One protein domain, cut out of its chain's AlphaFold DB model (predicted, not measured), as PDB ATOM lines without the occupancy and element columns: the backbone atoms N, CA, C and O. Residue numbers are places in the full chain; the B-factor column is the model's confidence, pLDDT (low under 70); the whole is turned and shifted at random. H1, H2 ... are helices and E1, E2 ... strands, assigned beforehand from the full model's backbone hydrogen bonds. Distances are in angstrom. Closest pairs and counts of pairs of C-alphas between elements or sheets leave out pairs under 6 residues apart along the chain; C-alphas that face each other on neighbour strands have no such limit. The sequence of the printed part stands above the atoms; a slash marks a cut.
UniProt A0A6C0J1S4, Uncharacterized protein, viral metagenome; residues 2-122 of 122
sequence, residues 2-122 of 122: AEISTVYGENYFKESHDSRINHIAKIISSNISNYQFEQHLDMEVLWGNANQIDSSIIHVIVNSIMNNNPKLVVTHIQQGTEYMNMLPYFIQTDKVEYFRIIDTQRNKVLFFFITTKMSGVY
ATOM      1  N   ALA A   2     375.079 446.164 660.780       44.59
ATOM      2  CA  ALA A   2     374.638 445.274 659.697       44.59
ATOM      3  C   ALA A   2     375.472 443.979 659.584       44.59
ATOM      4  O   ALA A   2     374.902 442.932 659.317       44.59
ATOM      5  N   GLU A   3     376.780 444.025 659.880       48.31
ATOM      6  CA  GLU A   3     377.691 442.869 659.746       48.31
ATOM      7  C   GLU A   3     377.331 441.680 660.642       48.31
ATOM      8  O   GLU A   3     377.486 440.533 660.250       48.31
ATOM      9  N   ILE A   4     376.811 441.935 661.843       46.22
ATOM     10  CA  ILE A   4     376.487 440.867 662.792       46.22
ATOM     11  C   ILE A   4     375.273 440.060 662.298       46.22
ATOM     12  O   ILE A   4     375.267 438.837 662.386       46.22
ATOM     13  N   SER A   5     374.265 440.723 661.722       49.47
ATOM     14  CA  SER A   5     373.059 440.047 661.230       49.47
ATOM     15  C   SER A   5     373.305 439.256 659.941       49.47
ATOM     16  O   SER A   5     372.665 438.224 659.749       49.47
ATOM     17  N   THR A   6     374.227 439.699 659.077       57.66
ATOM     18  CA  THR A   6     374.666 438.927 657.901       57.66
ATOM     19  C   THR A   6     375.510 437.723 658.300       57.66
ATOM     20  O   THR A   6     375.224 436.627 657.831       57.66
ATOM     21  N   VAL A   7     376.460 437.880 659.230       61.38
ATOM     22  CA  VAL A   7     377.293 436.763 659.714       61.38
ATOM     23  C   VAL A   7     376.447 435.694 660.417       61.38
ATOM     24  O   VAL A   7     376.635 434.505 660.173       61.38
ATOM     25  N   TYR A   8     375.471 436.081 661.247       61.41
ATOM     26  CA  TYR A   8     374.556 435.108 661.855       61.41
ATOM     27  C   TYR A   8     373.647 434.435 660.822       61.41
ATOM     28  O   TYR A   8     373.440 433.228 660.910       61.41
ATOM     29  N   GLY A   9     373.132 435.179 659.839       67.25
ATOM     30  CA  GLY A   9     372.320 434.612 658.761       67.25
ATOM     31  C   GLY A   9     373.090 433.568 657.953       67.25
ATOM     32  O   GLY A   9     372.629 432.438 657.814       67.25
ATOM     33  N   GLU A  10     374.291 433.912 657.485       75.12
ATOM     34  CA  GLU A  10     375.166 433.011 656.726       75.12
ATOM     35  C   GLU A  10     375.539 431.751 657.518       75.12
ATOM     36  O   GLU A  10     375.487 430.647 656.972       75.12
ATOM     37  N   ASN A  11     375.828 431.887 658.818       74.81
ATOM     38  CA  ASN A  11     376.098 430.742 659.689       74.81
ATOM     39  C   ASN A  11     374.875 429.825 659.833       74.81
ATOM     40  O   ASN A  11     375.015 428.613 659.695       74.81
ATOM     41  N   TYR A  12     373.672 430.377 660.028       76.88
ATOM     42  CA  TYR A  12     372.438 429.585 660.099       76.88
ATOM     43  C   TYR A  12     372.144 428.841 658.792       76.88
ATOM     44  O   TYR A  12     371.748 427.673 658.816       76.88
ATOM     45  N   PHE A  13     372.347 429.492 657.642       77.38
ATOM     46  CA  PHE A  13     372.183 428.841 656.341       77.38
ATOM     47  C   PHE A  13     373.181 427.699 656.157       77.38
ATOM     48  O   PHE A  13     372.791 426.617 655.718       77.38
ATOM     49  N   LYS A  14     374.443 427.910 656.543       82.50
ATOM     50  CA  LYS A  14     375.482 426.882 656.477       82.50
ATOM     51  C   LYS A  14     375.183 425.701 657.401       82.50
ATOM     52  O   LYS A  14     375.203 424.566 656.945       82.50
ATOM     53  N   GLU A  15     374.821 425.949 658.658       82.56
ATOM     54  CA  GLU A  15     374.456 424.889 659.608       82.56
ATOM     55  C   GLU A  15     373.235 424.087 659.140       82.56
ATOM     56  O   GLU A  15     373.213 422.859 659.242       82.56
ATOM     57  N   SER A  16     372.220 424.761 658.593       80.88
ATOM     58  CA  SER A  16     371.038 424.099 658.033       80.88
ATOM     59  C   SER A  16     371.396 423.222 656.829       80.88
ATOM     60  O   SER A  16     370.930 422.082 656.731       80.88
ATOM     61  N   HIS A  17     372.261 423.723 655.946       84.50
ATOM     62  CA  HIS A  17     372.762 422.987 654.792       84.50
ATOM     63  C   HIS A  17     373.574 421.752 655.211       84.50
ATOM     64  O   HIS A  17     373.255 420.637 654.791       84.50
ATOM     65  N   ASP A  18     374.533 421.921 656.123       85.56
ATOM     66  CA  ASP A  18     375.365 420.839 656.657       85.56
ATOM     67  C   ASP A  18     374.513 419.789 657.391       85.56
ATOM     68  O   ASP A  18     374.729 418.582 657.256       85.56
ATOM     69  N   SER A  19     373.499 420.219 658.145       86.31
ATOM     70  CA  SER A  19     372.550 419.321 658.813       86.31
ATOM     71  C   SER A  19     371.747 418.493 657.806       86.31
ATOM     72  O   SER A  19     371.608 417.277 657.969       86.31
ATOM     73  N   ARG A  20     371.281 419.117 656.716       87.19
ATOM     74  CA  ARG A  20     370.559 418.432 655.636       87.19
ATOM     75  C   ARG A  20     371.441 417.401 654.928       87.19
ATOM     76  O   ARG A  20     370.996 416.269 654.735       87.19
ATOM     77  N   ILE A  21     372.683 417.759 654.602       88.00
ATOM     78  CA  ILE A  21     373.676 416.840 654.024       88.00
ATOM     79  C   ILE A  21     373.887 415.640 654.946       88.00
ATOM     80  O   ILE A  21     373.760 414.492 654.519       88.00
ATOM     81  N   ASN A  22     374.149 415.896 656.229       87.50
ATOM     82  CA  ASN A  22     374.383 414.843 657.213       87.50
ATOM     83  C   ASN A  22     373.167 413.929 657.387       87.50
ATOM     84  O   ASN A  22     373.320 412.719 657.562       87.50
ATOM     85  N   HIS A  23     371.957 414.485 657.341       90.44
ATOM     86  CA  HIS A  23     370.727 413.708 657.417       90.44
ATOM     87  C   HIS A  23     370.576 412.763 656.218       90.44
ATOM     88  O   HIS A  23     370.378 411.563 656.414       90.44
ATOM     89  N   ILE A  24     370.740 413.272 654.992       89.75
ATOM     90  CA  ILE A  24     370.653 412.457 653.771       89.75
ATOM     91  C   ILE A  24     371.753 411.392 653.751       89.75
ATOM     92  O   ILE A  24     371.455 410.221 653.521       89.75
ATOM     93  N   ALA A  25     372.998 411.761 654.068       90.06
ATOM     94  CA  ALA A  25     374.113 410.822 654.138       90.06
ATOM     95  C   ALA A  25     373.826 409.673 655.119       90.06
ATOM     96  O   ALA A  25     374.042 408.511 654.785       90.06
ATOM     97  N   LYS A  26     373.257 409.968 656.297       90.44
ATOM     98  CA  LYS A  26     372.862 408.942 657.278       90.44
ATOM     99  C   LYS A  26     371.758 408.022 656.766       90.44
ATOM    100  O   LYS A  26     371.842 406.818 657.007       90.44
ATOM    101  N   ILE A  27     370.747 408.556 656.074       91.50
ATOM    102  CA  ILE A  27     369.685 407.735 655.469       91.50
ATOM    103  C   ILE A  27     370.290 406.790 654.431       91.50
ATOM    104  O   ILE A  27     370.076 405.581 654.520       91.50
ATOM    105  N   ILE A  28     371.101 407.323 653.510       91.88
ATOM    106  CA  ILE A  28     371.785 406.529 652.485       91.88
ATOM    107  C   ILE A  28     372.606 405.429 653.155       91.88
ATOM    108  O   ILE A  28     372.394 404.252 652.875       91.88
ATOM    109  N   SER A  29     373.481 405.776 654.100       92.81
ATOM    110  CA  SER A  29     374.326 404.801 654.785       92.81
ATOM    111  C   SER A  29     373.531 403.726 655.515       92.81
ATOM    112  O   SER A  29     373.872 402.549 655.417       92.81
ATOM    113  N   SER A  30     372.470 404.098 656.235       93.62
ATOM    114  CA  SER A  30     371.593 403.152 656.933       93.62
ATOM    115  C   SER A  30     370.959 402.161 655.961       93.62
ATOM    116  O   SER A  30     371.018 400.950 656.163       93.62
ATOM    117  N   ASN A  31     370.401 402.662 654.868       92.50
ATOM    118  CA  ASN A  31     369.719 401.841 653.882       92.50
ATOM    119  C   ASN A  31     370.695 400.909 653.145       92.50
ATOM    120  O   ASN A  31     370.452 399.707 653.061       92.50
ATOM    121  N   ILE A  32     371.851 401.419 652.710       93.19
ATOM    122  CA  ILE A  32     372.898 400.615 652.059       93.19
ATOM    123  C   ILE A  32     373.407 399.507 652.992       93.19
ATOM    124  O   ILE A  32     373.557 398.361 652.569       93.19
ATOM    125  N   SER A  33     373.583 399.807 654.283       93.00
ATOM    126  CA  SER A  33     373.977 398.814 655.302       93.00
ATOM    127  C   SER A  33     372.981 397.658 655.433       93.00
ATOM    128  O   SER A  33     373.364 396.546 655.803       93.00
ATOM    129  N   ASN A  34     371.715 397.931 655.109       92.44
ATOM    130  CA  ASN A  34     370.591 397.002 655.128       92.44
ATOM    131  C   ASN A  34     370.232 396.452 653.739       92.44
ATOM    132  O   ASN A  34     369.185 395.825 653.593       92.44
ATOM    133  N   TYR A  35     371.087 396.641 652.727       90.25
ATOM    134  CA  TYR A  35     370.848 396.185 651.352       90.25
ATOM    135  C   TYR A  35     369.645 396.845 650.649       90.25
ATOM    136  O   TYR A  35     369.038 396.255 649.756       90.25
ATOM    137  N   GLN A  36     369.304 398.075 651.027       91.19
ATOM    138  CA  GLN A  36     368.237 398.872 650.419       91.19
ATOM    139  C   GLN A  36     368.848 399.975 649.545       91.19
ATOM    140  O   GLN A  36     369.194 401.060 650.015       91.19
ATOM    141  N   PHE A  37     369.031 399.672 648.261       84.88
ATOM    142  CA  PHE A  37     369.800 400.522 647.345       84.88
ATOM    143  C   PHE A  37     368.949 401.517 646.562       84.88
ATOM    144  O   PHE A  37     369.445 402.589 646.236       84.88
ATOM    145  N   GLU A  38     367.686 401.202 646.288       82.25
ATOM    146  CA  GLU A  38     366.790 402.086 645.541       82.25
ATOM    147  C   GLU A  38     366.159 403.116 646.476       82.25
ATOM    148  O   GLU A  38     365.385 402.779 647.374       82.25
ATOM    149  N   GLN A  39     366.535 404.382 646.295       79.69
ATOM    150  CA  GLN A  39     366.060 405.489 647.121       79.69
ATOM    151  C   GLN A  39     365.797 406.707 646.245       79.69
ATOM    152  O   GLN A  39     366.648 407.097 645.448       79.69
ATOM    153  N   HIS A  40     364.640 407.336 646.444       77.12
ATOM    154  CA  HIS A  40     364.247 408.577 645.778       77.12
ATOM    155  C   HIS A  40     364.357 409.738 646.765       77.12
ATOM    156  O   HIS A  40     363.359 410.249 647.272       77.12
ATOM    157  N   LEU A  41     365.595 410.095 647.096       81.94
ATOM    158  CA  LEU A  41     365.908 411.271 647.904       81.94
ATOM    159  C   LEU A  41     366.339 412.406 646.979       81.94
ATOM    160  O   LEU A  41     366.933 412.162 645.931       81.94
ATOM    161  N   ASP A  42     366.090 413.645 647.395       81.88
ATOM    162  CA  ASP A  42     366.721 414.803 646.764       81.88
ATOM    163  C   ASP A  42     368.208 414.824 647.150       81.88
ATOM    164  O   ASP A  42     368.585 415.299 648.226       81.88
ATOM    165  N   MET A  43     369.035 414.235 646.286       86.31
ATOM    166  CA  MET A  43     370.474 414.102 646.482       86.31
ATOM    167  C   MET A  43     371.243 415.283 645.890       86.31
ATOM    168  O   MET A  43     372.465 415.300 646.014       86.31
ATOM    169  N   GLU A  44     370.578 416.279 645.285       87.50
ATOM    170  CA  GLU A  44     371.250 417.438 644.678       87.50
ATOM    171  C   GLU A  44     372.129 418.180 645.681       87.50
ATOM    172  O   GLU A  44     373.229 418.609 645.343       87.50
ATOM    173  N   VAL A  45     371.694 418.240 646.941       86.88
ATOM    174  CA  VAL A  45     372.428 418.908 648.023       86.88
ATOM    175  C   VAL A  45     373.749 418.241 648.399       86.88
ATOM    176  O   VAL A  45     374.543 418.854 649.100       86.88
ATOM    177  N   LEU A  46     373.990 416.996 647.974       87.75
ATOM    178  CA  LEU A  46     375.262 416.305 648.212       87.75
ATOM    179  C   LEU A  46     376.354 416.752 647.234       87.75
ATOM    180  O   LEU A  46     377.531 416.486 647.467       87.75
ATOM    181  N   TRP A  47     375.969 417.377 646.120       89.56
ATOM    182  CA  TRP A  47     376.880 417.708 645.035       89.56
ATOM    183  C   TRP A  47     377.487 419.090 645.236       89.56
ATOM    184  O   TRP A  47     376.778 420.093 645.297       89.56
ATOM    185  N   GLY A  48     378.816 419.141 645.247       83.00
ATOM    186  CA  GLY A  48     379.559 420.388 645.213       83.00
ATOM    187  C   GLY A  48     379.597 421.015 643.816       83.00
ATOM    188  O   GLY A  48     379.119 420.468 642.814       83.00
ATOM    189  N   ASN A  49     380.261 422.169 643.735       75.88
ATOM    190  CA  ASN A  49     380.408 422.947 642.498       75.88
ATOM    191  C   ASN A  49     381.181 422.206 641.390       75.88
ATOM    192  O   ASN A  49     381.033 422.530 640.215       75.88
ATOM    193  N   ALA A  50     381.985 421.200 641.747       78.94
ATOM    194  CA  ALA A  50     382.794 420.411 640.817       78.94
ATOM    195  C   ALA A  50     382.042 419.225 640.180       78.94
ATOM    196  O   ALA A  50     382.668 418.370 639.562       78.94
ATOM    197  N   ASN A  51     380.713 419.147 640.334       81.94
ATOM    198  CA  ASN A  51     379.906 417.989 639.921       81.94
ATOM    199  C   ASN A  51     380.362 416.667 640.554       81.94
ATOM    200  O   ASN A  51     380.184 415.600 639.971       81.94
ATOM    201  N   GLN A  52     380.919 416.761 641.756       86.81
ATOM    202  CA  GLN A  52     381.363 415.652 642.589       86.81
ATOM    203  C   GLN A  52     380.797 415.847 643.988       86.81
ATOM    204  O   GLN A  52     380.527 416.981 644.401       86.81
ATOM    205  N   ILE A  53     380.592 414.746 644.700       90.12
ATOM    206  CA  ILE A  53     380.244 414.818 646.117       90.12
ATOM    207  C   ILE A  53     381.514 415.197 646.882       90.12
ATOM    208  O   ILE A  53     382.581 414.631 646.633       90.12
ATOM    209  N   ASP A  54     381.412 416.147 647.813       88.75
ATOM    210  CA  ASP A  54     382.570 416.545 648.613       88.75
ATOM    211  C   ASP A  54     383.158 415.343 649.361       88.75
ATOM    212  O   ASP A  54     382.447 414.498 649.919       88.75
ATOM    213  N   SER A  55     384.489 415.277 649.411       87.81
ATOM    214  CA  SER A  55     385.196 414.137 649.998       87.81
ATOM    215  C   SER A  55     384.801 413.901 651.457       87.81
ATOM    216  O   SER A  55     384.673 412.752 651.873       87.81
ATOM    217  N   SER A  56     384.544 414.955 652.232       88.38
ATOM    218  CA  SER A  56     384.063 414.858 653.616       88.38
ATOM    219  C   SER A  56     382.742 414.088 653.719       88.38
ATOM    220  O   SER A  56     382.597 413.233 654.592       88.38
ATOM    221  N   ILE A  57     381.810 414.321 652.794       91.06
ATOM    222  CA  ILE A  57     380.508 413.650 652.734       91.06
ATOM    223  C   ILE A  57     380.697 412.180 652.357       91.06
ATOM    224  O   ILE A  57     380.124 411.303 653.003       91.06
ATOM    225  N   ILE A  58     381.552 411.890 651.373       93.19
ATOM    226  CA  ILE A  58     381.913 410.515 650.998       93.19
ATOM    227  C   ILE A  58     382.452 409.747 652.213       93.19
ATOM    228  O   ILE A  58     382.013 408.626 652.475       93.19
ATOM    229  N   HIS A  59     383.348 410.358 652.995       92.19
ATOM    230  CA  HIS A  59     383.874 409.746 654.218       92.19
ATOM    231  C   HIS A  59     382.770 409.489 655.248       92.19
ATOM    232  O   HIS A  59     382.743 408.415 655.848       92.19
ATOM    233  N   VAL A  60     381.840 410.433 655.440       91.50
ATOM    234  CA  VAL A  60     380.679 410.233 656.322       91.50
ATOM    235  C   VAL A  60     379.847 409.045 655.852       91.50
ATOM    236  O   VAL A  60     379.495 408.203 656.678       91.50
ATOM    237  N   ILE A  61     379.574 408.937 654.550       94.19
ATOM    238  CA  ILE A  61     378.774 407.845 653.991       94.19
ATOM    239  C   ILE A  61     379.462 406.498 654.237       94.19
ATOM    240  O   ILE A  61     378.856 405.594 654.816       94.19
ATOM    241  N   VAL A  62     380.733 406.382 653.841       95.19
ATOM    242  CA  VAL A  62     381.541 405.158 653.944       95.19
ATOM    243  C   VAL A  62     381.679 404.709 655.397       95.19
ATOM    244  O   VAL A  62     381.339 403.571 655.725       95.19
ATOM    245  N   ASN A  63     382.098 405.610 656.288       94.00
ATOM    246  CA  ASN A  63     382.266 405.294 657.705       94.00
ATOM    247  C   ASN A  63     380.936 404.921 658.359       94.00
ATOM    248  O   ASN A  63     380.886 403.986 659.150       94.00
ATOM    249  N   SER A  64     379.843 405.604 658.010       94.12
ATOM    250  CA  SER A  64     378.527 405.280 658.565       94.12
ATOM    251  C   SER A  64     378.029 403.913 658.096       94.12
ATOM    252  O   SER A  64     377.433 403.198 658.896       94.12
ATOM    253  N   ILE A  65     378.306 403.503 656.849       95.00
ATOM    254  CA  ILE A  65     377.956 402.149 656.387       95.00
ATOM    255  C   ILE A  65     378.729 401.099 657.187       95.00
ATOM    256  O   ILE A  65     378.133 400.164 657.718       95.00
ATOM    257  N   MET A  66     380.046 401.272 657.321       94.25
ATOM    258  CA  MET A  66     380.895 400.322 658.049       94.25
ATOM    259  C   MET A  66     380.563 400.278 659.548       94.25
ATOM    260  O   MET A  66     380.586 399.211 660.150       94.25
ATOM    261  N   ASN A  67     380.192 401.409 660.154       94.44
ATOM    262  CA  ASN A  67     379.756 401.451 661.552       94.44
ATOM    263  C   ASN A  67     378.411 400.742 661.759       94.44
ATOM    264  O   ASN A  67     378.239 400.023 662.740       94.44
ATOM    265  N   ASN A  68     377.462 400.930 660.837       94.81
ATOM    266  CA  ASN A  68     376.145 400.296 660.910       94.81
ATOM    267  C   ASN A  68     376.212 398.793 660.600       94.81
ATOM    268  O   ASN A  68     375.447 398.010 661.163       94.81
ATOM    269  N   ASN A  69     377.119 398.379 659.712       95.00
ATOM    270  CA  ASN A  69     377.348 396.982 659.374       95.00
ATOM    271  C   ASN A  69     378.854 396.693 659.199       95.00
ATOM    272  O   ASN A  69     379.366 396.749 658.078       95.00
ATOM    273  N   PRO A  70     379.557 396.296 660.282       93.81
ATOM    274  CA  PRO A  70     381.010 396.063 660.280       93.81
ATOM    275  C   PRO A  70     381.497 394.934 659.367       93.81
ATOM    276  O   PRO A  70     382.697 394.738 659.199       93.81
ATOM    277  N   LYS A  71     380.576 394.148 658.804       94.44
ATOM    278  CA  LYS A  71     380.886 393.053 657.877       94.44
ATOM    279  C   LYS A  71     381.020 393.537 656.435       94.44
ATOM    280  O   LYS A  71     381.473 392.772 655.582       94.44
ATOM    281  N   LEU A  72     380.612 394.777 656.171       95.19
ATOM    282  CA  LEU A  72     380.756 395.432 654.884       95.19
ATOM    283  C   LEU A  72     382.033 396.262 654.889       95.19
ATOM    284  O   LEU A  72     382.220 397.120 655.747       95.19
ATOM    285  N   VAL A  73     382.883 396.044 653.896       94.50
ATOM    286  CA  VAL A  73     383.990 396.947 653.584       94.50
ATOM    287  C   VAL A  73     383.561 397.795 652.402       94.50
ATOM    288  O   VAL A  73     383.234 397.252 651.347       94.50
ATOM    289  N   VAL A  74     383.548 399.115 652.572       94.75
ATOM    290  CA  VAL A  74     383.093 400.048 651.537       94.75
ATOM    291  C   VAL A  74     384.251 400.912 651.071       94.75
ATOM    292  O   VAL A  74     384.967 401.494 651.881       94.75
ATOM    293  N   THR A  75     384.426 401.019 649.758       94.25
ATOM    294  CA  THR A  75     385.431 401.890 649.143       94.25
ATOM    295  C   THR A  75     384.790 402.744 648.061       94.25
ATOM    296  O   THR A  75     384.124 402.208 647.176       94.25
ATOM    297  N   HIS A  76     385.011 404.055 648.113       95.19
ATOM    298  CA  HIS A  76     384.662 404.970 647.025       95.19
ATOM    299  C   HIS A  76     385.589 404.742 645.824       95.19
ATOM    300  O   HIS A  76     386.787 404.506 645.995       95.19
ATOM    301  N   ILE A  77     385.026 404.765 644.619       92.31
ATOM    302  CA  ILE A  77     385.756 404.631 643.360       92.31
ATOM    303  C   ILE A  77     385.844 406.019 642.739       92.31
ATOM    304  O   ILE A  77     384.888 406.512 642.139       92.31
ATOM    305  N   GLN A  78     387.010 406.645 642.873       86.62
ATOM    306  CA  GLN A  78     387.253 407.952 642.283       86.62
ATOM    307  C   GLN A  78     387.276 407.857 640.751       86.62
ATOM    308  O   GLN A  78     387.929 406.982 640.166       86.62
ATOM    309  N   GLN A  79     386.587 408.794 640.101       82.88
ATOM    310  CA  GLN A  79     386.596 408.927 638.647       82.88
ATOM    311  C   GLN A  79     388.030 409.111 638.119       82.88
ATOM    312  O   GLN A  79     388.846 409.807 638.723       82.88
ATOM    313  N   GLY A  80     388.343 408.478 636.987       82.25
ATOM    314  CA  GLY A  80     389.673 408.540 636.365       82.25
ATOM    315  C   GLY A  80     390.714 407.571 636.943       82.25
ATOM    316  O   GLY A  80     391.845 407.551 636.465       82.25
ATOM    317  N   THR A  81     390.352 406.749 637.932       87.38
ATOM    318  CA  THR A  81     391.215 405.663 638.431       87.38
ATOM    319  C   THR A  81     391.010 404.366 637.644       87.38
ATOM    320  O   THR A  81     389.969 404.157 637.022       87.38
ATOM    321  N   GLU A  82     391.978 403.446 637.705       88.00
ATOM    322  CA  GLU A  82     391.876 402.121 637.065       88.00
ATOM    323  C   GLU A  82     390.718 401.267 637.608       88.00
ATOM    324  O   GLU A  82     390.192 400.408 636.900       88.00
ATOM    325  N   TYR A  83     390.272 401.542 638.838       86.19
ATOM    326  CA  TYR A  83     389.136 400.870 639.473       86.19
ATOM    327  C   TYR A  83     387.819 401.090 638.724       86.19
ATOM    328  O   TYR A  83     386.909 400.272 638.844       86.19
ATOM    329  N   MET A  84     387.725 402.143 637.904       86.75
ATOM    330  CA  MET A  84     386.581 402.372 637.020       86.75
ATOM    331  C   MET A  84     386.372 401.213 636.038       86.75
ATOM    332  O   MET A  84     385.232 400.881 635.735       86.75
ATOM    333  N   ASN A  85     387.441 400.534 635.604       86.06
ATOM    334  CA  ASN A  85     387.352 399.390 634.685       86.06
ATOM    335  C   ASN A  85     386.669 398.159 635.306       86.06
ATOM    336  O   ASN A  85     386.362 397.206 634.595       86.06
ATOM    337  N   MET A  86     386.453 398.157 636.626       85.94
ATOM    338  CA  MET A  86     385.722 397.096 637.324       85.94
ATOM    339  C   MET A  86     384.202 397.284 637.244       85.94
ATOM    340  O   MET A  86     383.464 396.353 637.561       85.94
ATOM    341  N   LEU A  87     383.727 398.477 636.867       87.88
ATOM    342  CA  LEU A  87     382.302 398.776 636.799       87.88
ATOM    343  C   LEU A  87     381.676 398.120 635.557       87.88
ATOM    344  O   LEU A  87     382.232 398.226 634.464       87.88
ATOM    345  N   PRO A  88     380.501 397.477 635.688       81.31
ATOM    346  CA  PRO A  88     379.846 396.807 634.565       81.31
ATOM    347  C   PRO A  88     379.329 397.787 633.502       81.31
ATOM    348  O   PRO A  88     379.162 397.403 632.346       81.31
ATOM    349  N   TYR A  89     379.070 399.044 633.875       80.94
ATOM    350  CA  TYR A  89     378.709 400.124 632.961       80.94
ATOM    351  C   TYR A  89     378.929 401.502 633.592       80.94
ATOM    352  O   TYR A  89     379.041 401.637 634.811       80.94
ATOM    353  N   PHE A  90     378.944 402.530 632.740       81.56
ATOM    354  CA  PHE A  90     379.101 403.926 633.134       81.56
ATOM    355  C   PHE A  90     377.840 404.729 632.820       81.56
ATOM    356  O   PHE A  90     377.343 404.716 631.695       81.56
ATOM    357  N   ILE A  91     377.358 405.478 633.805       82.00
ATOM    358  CA  ILE A  91     376.343 406.514 633.628       82.00
ATOM    359  C   ILE A  91     377.051 407.754 633.064       82.00
ATOM    360  O   ILE A  91     377.911 408.326 633.729       82.00
ATOM    361  N   GLN A  92     376.734 408.132 631.822       71.81
ATOM    362  CA  GLN A  92     377.420 409.224 631.107       71.81
ATOM    363  C   GLN A  92     376.721 410.586 631.228       71.81
ATOM    364  O   GLN A  92     377.353 411.618 631.028       71.81
ATOM    365  N   THR A  93     375.416 410.601 631.507       70.88
ATOM    366  CA  THR A  93     374.574 411.802 631.380       70.88
ATOM    367  C   THR A  93     374.281 412.516 632.691       70.88
ATOM    368  O   THR A  93     373.955 413.698 632.668       70.88
ATOM    369  N   ASP A  94     374.384 411.823 633.824       79.94
ATOM    370  CA  ASP A  94     374.104 412.378 635.147       79.94
ATOM    371  C   ASP A  94     375.389 412.422 635.987       79.94
ATOM    372  O   ASP A  94     376.304 411.615 635.797       79.94
ATOM    373  N   LYS A  95     375.446 413.361 636.941       89.25
ATOM    374  CA  LYS A  95     376.494 413.362 637.968       89.25
ATOM    375  C   LYS A  95     376.402 412.043 638.737       89.25
ATOM    376  O   LYS A  95     375.310 411.677 639.179       89.25
ATOM    377  N   VAL A  96     377.520 411.333 638.869       91.06
ATOM    378  CA  VAL A  96     377.542 409.987 639.447       91.06
ATOM    379  C   VAL A  96     378.808 409.731 640.263       91.06
ATOM    380  O   VAL A  96     379.921 409.988 639.807       91.06
ATOM    381  N   GLU A  97     378.620 409.197 641.468       92.56
ATOM    382  CA  GLU A  97     379.690 408.664 642.309       92.56
ATOM    383  C   GLU A  97     379.508 407.161 642.473       92.56
ATOM    384  O   GLU A  97     378.395 406.689 642.718       92.56
ATOM    385  N   TYR A  98     380.604 406.414 642.350       93.50
ATOM    386  CA  TYR A  98     380.599 404.956 642.412       93.50
ATOM    387  C   TYR A  98     381.267 404.455 643.681       93.50
ATOM    388  O   TYR A  98     382.233 405.022 644.189       93.50
ATOM    389  N   PHE A  99     380.771 403.330 644.170       94.50
ATOM    390  CA  PHE A  99     381.241 402.701 645.384       94.50
ATOM    391  C   PHE A  99     381.276 401.193 645.192       94.50
ATOM    392  O   PHE A  99     380.445 400.607 644.499       94.50
ATOM    393  N   ARG A 100     382.230 400.553 645.858       94.19
ATOM    394  CA  ARG A 100     382.331 399.101 645.966       94.19
ATOM    395  C   ARG A 100     382.064 398.688 647.400       94.19
ATOM    396  O   ARG A 100     382.620 399.282 648.322       94.19
ATOM    397  N   ILE A 101     381.277 397.636 647.565       94.62
ATOM    398  CA  ILE A 101     381.034 396.961 648.836       94.62
ATOM    399  C   ILE A 101     381.562 395.536 648.733       94.62
ATOM    400  O   ILE A 101     381.260 394.825 647.778       94.62
ATOM    401  N   ILE A 102     382.314 395.106 649.739       94.75
ATOM    402  CA  ILE A 102     382.693 393.708 649.942       94.75
ATOM    403  C   ILE A 102     381.984 393.224 651.206       94.75
ATOM    404  O   ILE A 102     382.293 393.689 652.303       94.75
ATOM    405  N   ASP A 103     381.031 392.302 651.061       94.19
ATOM    406  CA  ASP A 103     380.410 391.610 652.194       94.19
ATOM    407  C   ASP A 103     381.239 390.377 652.559       94.19
ATOM    408  O   ASP A 103     381.233 389.361 651.856       94.19
ATOM    409  N   THR A 104     381.923 390.478 653.695       92.69
ATOM    410  CA  THR A 104     382.791 389.431 654.251       92.69
ATOM    411  C   THR A 104     382.031 388.225 654.808       92.69
ATOM    412  O   THR A 104     382.606 387.150 654.939       92.69
ATOM    413  N   GLN A 105     380.741 388.362 655.120       93.19
ATOM    414  CA  GLN A 105     379.895 387.262 655.579       93.19
ATOM    415  C   GLN A 105     379.269 386.505 654.407       93.19
ATOM    416  O   GLN A 105     379.169 385.279 654.443       93.19
ATOM    417  N   ARG A 106     378.801 387.224 653.381       92.44
ATOM    418  CA  ARG A 106     378.127 386.623 652.216       92.44
ATOM    419  C   ARG A 106     379.085 386.247 651.089       92.44
ATOM    420  O   ARG A 106     378.636 385.612 650.139       92.44
ATOM    421  N   ASN A 107     380.362 386.622 651.190       91.88
ATOM    422  CA  ASN A 107     381.377 386.452 650.147       91.88
ATOM    423  C   ASN A 107     380.923 387.041 648.804       91.88
ATOM    424  O   ASN A 107     381.018 386.396 647.759       91.88
ATOM    425  N   LYS A 108     380.377 388.260 648.841       91.50
ATOM    426  CA  LYS A 108     379.876 388.966 647.656       91.50
ATOM    427  C   LYS A 108     380.530 390.329 647.520       91.50
ATOM    428  O   LYS A 108     380.774 391.009 648.513       91.50
ATOM    429  N   VAL A 109     380.754 390.721 646.273       91.50
ATOM    430  CA  VAL A 109     381.129 392.083 645.903       91.50
ATOM    431  C   VAL A 109     379.930 392.712 645.211       91.50
ATOM    432  O   VAL A 109     379.322 392.078 644.352       91.50
ATOM    433  N   LEU A 110     379.585 393.925 645.620       92.00
ATOM    434  CA  LEU A 110     378.521 394.728 645.032       92.00
ATOM    435  C   LEU A 110     379.091 396.074 644.626       92.00
ATOM    436  O   LEU A 110     379.991 396.601 645.290       92.00
ATOM    437  N   PHE A 111     378.527 396.654 643.580       92.75
ATOM    438  CA  PHE A 111     378.818 398.030 643.213       92.75
ATOM    439  C   PHE A 111     377.550 398.838 643.362       92.75
ATOM    440  O   PHE A 111     376.495 398.416 642.917       92.75
ATOM    441  N   PHE A 112     377.629 399.996 643.996       92.62
ATOM    442  CA  PHE A 112     376.494 400.904 644.045       92.62
ATOM    443  C   PHE A 112     376.918 402.280 643.578       92.62
ATOM    444  O   PHE A 112     378.102 402.620 643.556       92.62
ATOM    445  N   PHE A 113     375.930 403.060 643.179       91.81
ATOM    446  CA  PHE A 113     376.140 404.400 642.675       91.81
ATOM    447  C   PHE A 113     375.155 405.368 643.319       91.81
ATOM    448  O   PHE A 113     374.068 404.982 643.760       91.81
ATOM    449  N   ILE A 114     375.554 406.633 643.368       91.69
ATOM    450  CA  ILE A 114     374.738 407.755 643.823       91.69
ATOM    451  C   ILE A 114     374.702 408.775 642.687       91.69
ATOM    452  O   ILE A 114     375.748 409.187 642.191       91.69
ATOM    453  N   THR A 115     373.498 409.174 642.284       91.19
ATOM    454  CA  THR A 115     373.248 410.275 641.343       91.19
ATOM    455  C   THR A 115     372.525 411.421 642.048       91.19
ATOM    456  O   THR A 115     372.220 411.338 643.233       91.19
ATOM    457  N   THR A 116     372.205 412.498 641.334       88.75
ATOM    458  CA  THR A 116     371.347 413.579 641.853       88.75
ATOM    459  C   THR A 116     369.917 413.134 642.170       88.75
ATOM    460  O   THR A 116     369.262 413.753 643.002       88.75
ATOM    461  N   LYS A 117     369.426 412.069 641.523       85.56
ATOM    462  CA  LYS A 117     368.013 411.652 641.576       85.56
ATOM    463  C   LYS A 117     367.777 410.385 642.391       85.56
ATOM    464  O   LYS A 117     366.667 410.161 642.871       85.56
ATOM    465  N   MET A 118     368.782 409.515 642.462       85.38
ATOM    466  CA  MET A 118     368.653 408.198 643.077       85.38
ATOM    467  C   MET A 118     369.997 407.566 643.422       85.38
ATOM    468  O   MET A 118     371.034 407.910 642.847       85.38
ATOM    469  N   SER A 119     369.936 406.553 644.281       86.69
ATOM    470  CA  SER A 119     370.960 405.518 644.403       86.69
ATOM    471  C   SER A 119     370.492 404.209 643.762       86.69
ATOM    472  O   SER A 119     369.291 403.962 643.639       86.69
ATOM    473  N   GLY A 120     371.441 403.367 643.355       84.75
ATOM    474  CA  GLY A 120     371.171 402.041 642.792       84.75
ATOM    475  C   GLY A 120     372.371 401.105 642.922       84.75
ATOM    476  O   GLY A 120     373.424 401.519 643.406       84.75
ATOM    477  N   VAL A 121     372.212 399.840 642.524       87.75
ATOM    478  CA  VAL A 121     373.211 398.771 642.722       87.75
ATOM    479  C   VAL A 121     373.373 397.884 641.487       87.75
ATOM    480  O   VAL A 121     372.436 397.752 640.699       87.75
ATOM    481  N   TYR A 122     374.552 397.272 641.365       78.69
ATOM    482  CA  TYR A 122     374.943 396.222 640.423       78.69
ATOM    483  C   TYR A 122     375.386 394.968 641.178       78.69
ATOM    484  O   TYR A 122     376.116 395.109 642.195       78.69
TER     485      TYR A 122
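What this domain is: This is residues 2 to 122 of the 122 residues of an uncharacterized protein of viral metagenome (UniProt A0A6C0J1S4). A small, strongly twisted sheet of four strands has H2 packed on one face, and the long helix H1 packs on H2 with its residues 21 to 33, while residues 2 to 16 stick out as a free arm that makes the length. The 121 printed residues hold three named helices and four named strands, in the order H1 H2 E1 H3 E2 E3 E4; the sheet order is E1 E2 E3 E4, antiparallel, and the class is mixed. The whole is only just compact, close to loose, with a radius of gyration of the C-alphas of 16.0 A, and spans 59 by 31 by 24 A.

Where its parts are: Begin with the sheet: E1 is residues 72 to 77, E2 96 to 103 over 22.5 A, E3 108 to 115 over 23.2 A, and E4 119 to 121, ending at C-alpha 121 at (373.211, 398.771, 642.722). Find C-alpha 2 at (374.638, 445.274, 659.697); from there H1 runs 46.7 A to residue 33. H2 is residues 55 to 68, 19.8 A, and H3 is residues 82 to 86.

How they stand to each other: E2, E3 and E4 form a meander, each strand the antiparallel neighbour of the one before. Look for N 75 and O 100 at 2.9 A between E1 and E2, N 99 and O 112 at 2.8 A in the hairpin E2 and E3, and N 113 and O 120 at 3.0 A in the hairpin E3 and E4. H2 and the sheet make two layers, a helix on one face: H2 lies over E1 at a height over the sheet of 8.8 A. H1 touches H2 at a steep tilt of 42 degrees, the same way, closest at the C-alphas of Ser 29 and Ile 65, 4.8 A. H1 and H3 only graze the sheet, with residues 28 to 33 and 83 to 86, and are apart. In H1 and H2 every O i to N i+4 pair is within hydrogen-bond range; in H3, 0 of 1, against 2 of 2 O i to N i+3 pairs.

The domain as a whole: The C-alphas farthest apart are those of Ala 2 and Asn 107, 60.0 A. The printed part has no cut, and the link from H1 to H2 is long, 21 residues. Confidence is low, under 70, at residues 2 to 9.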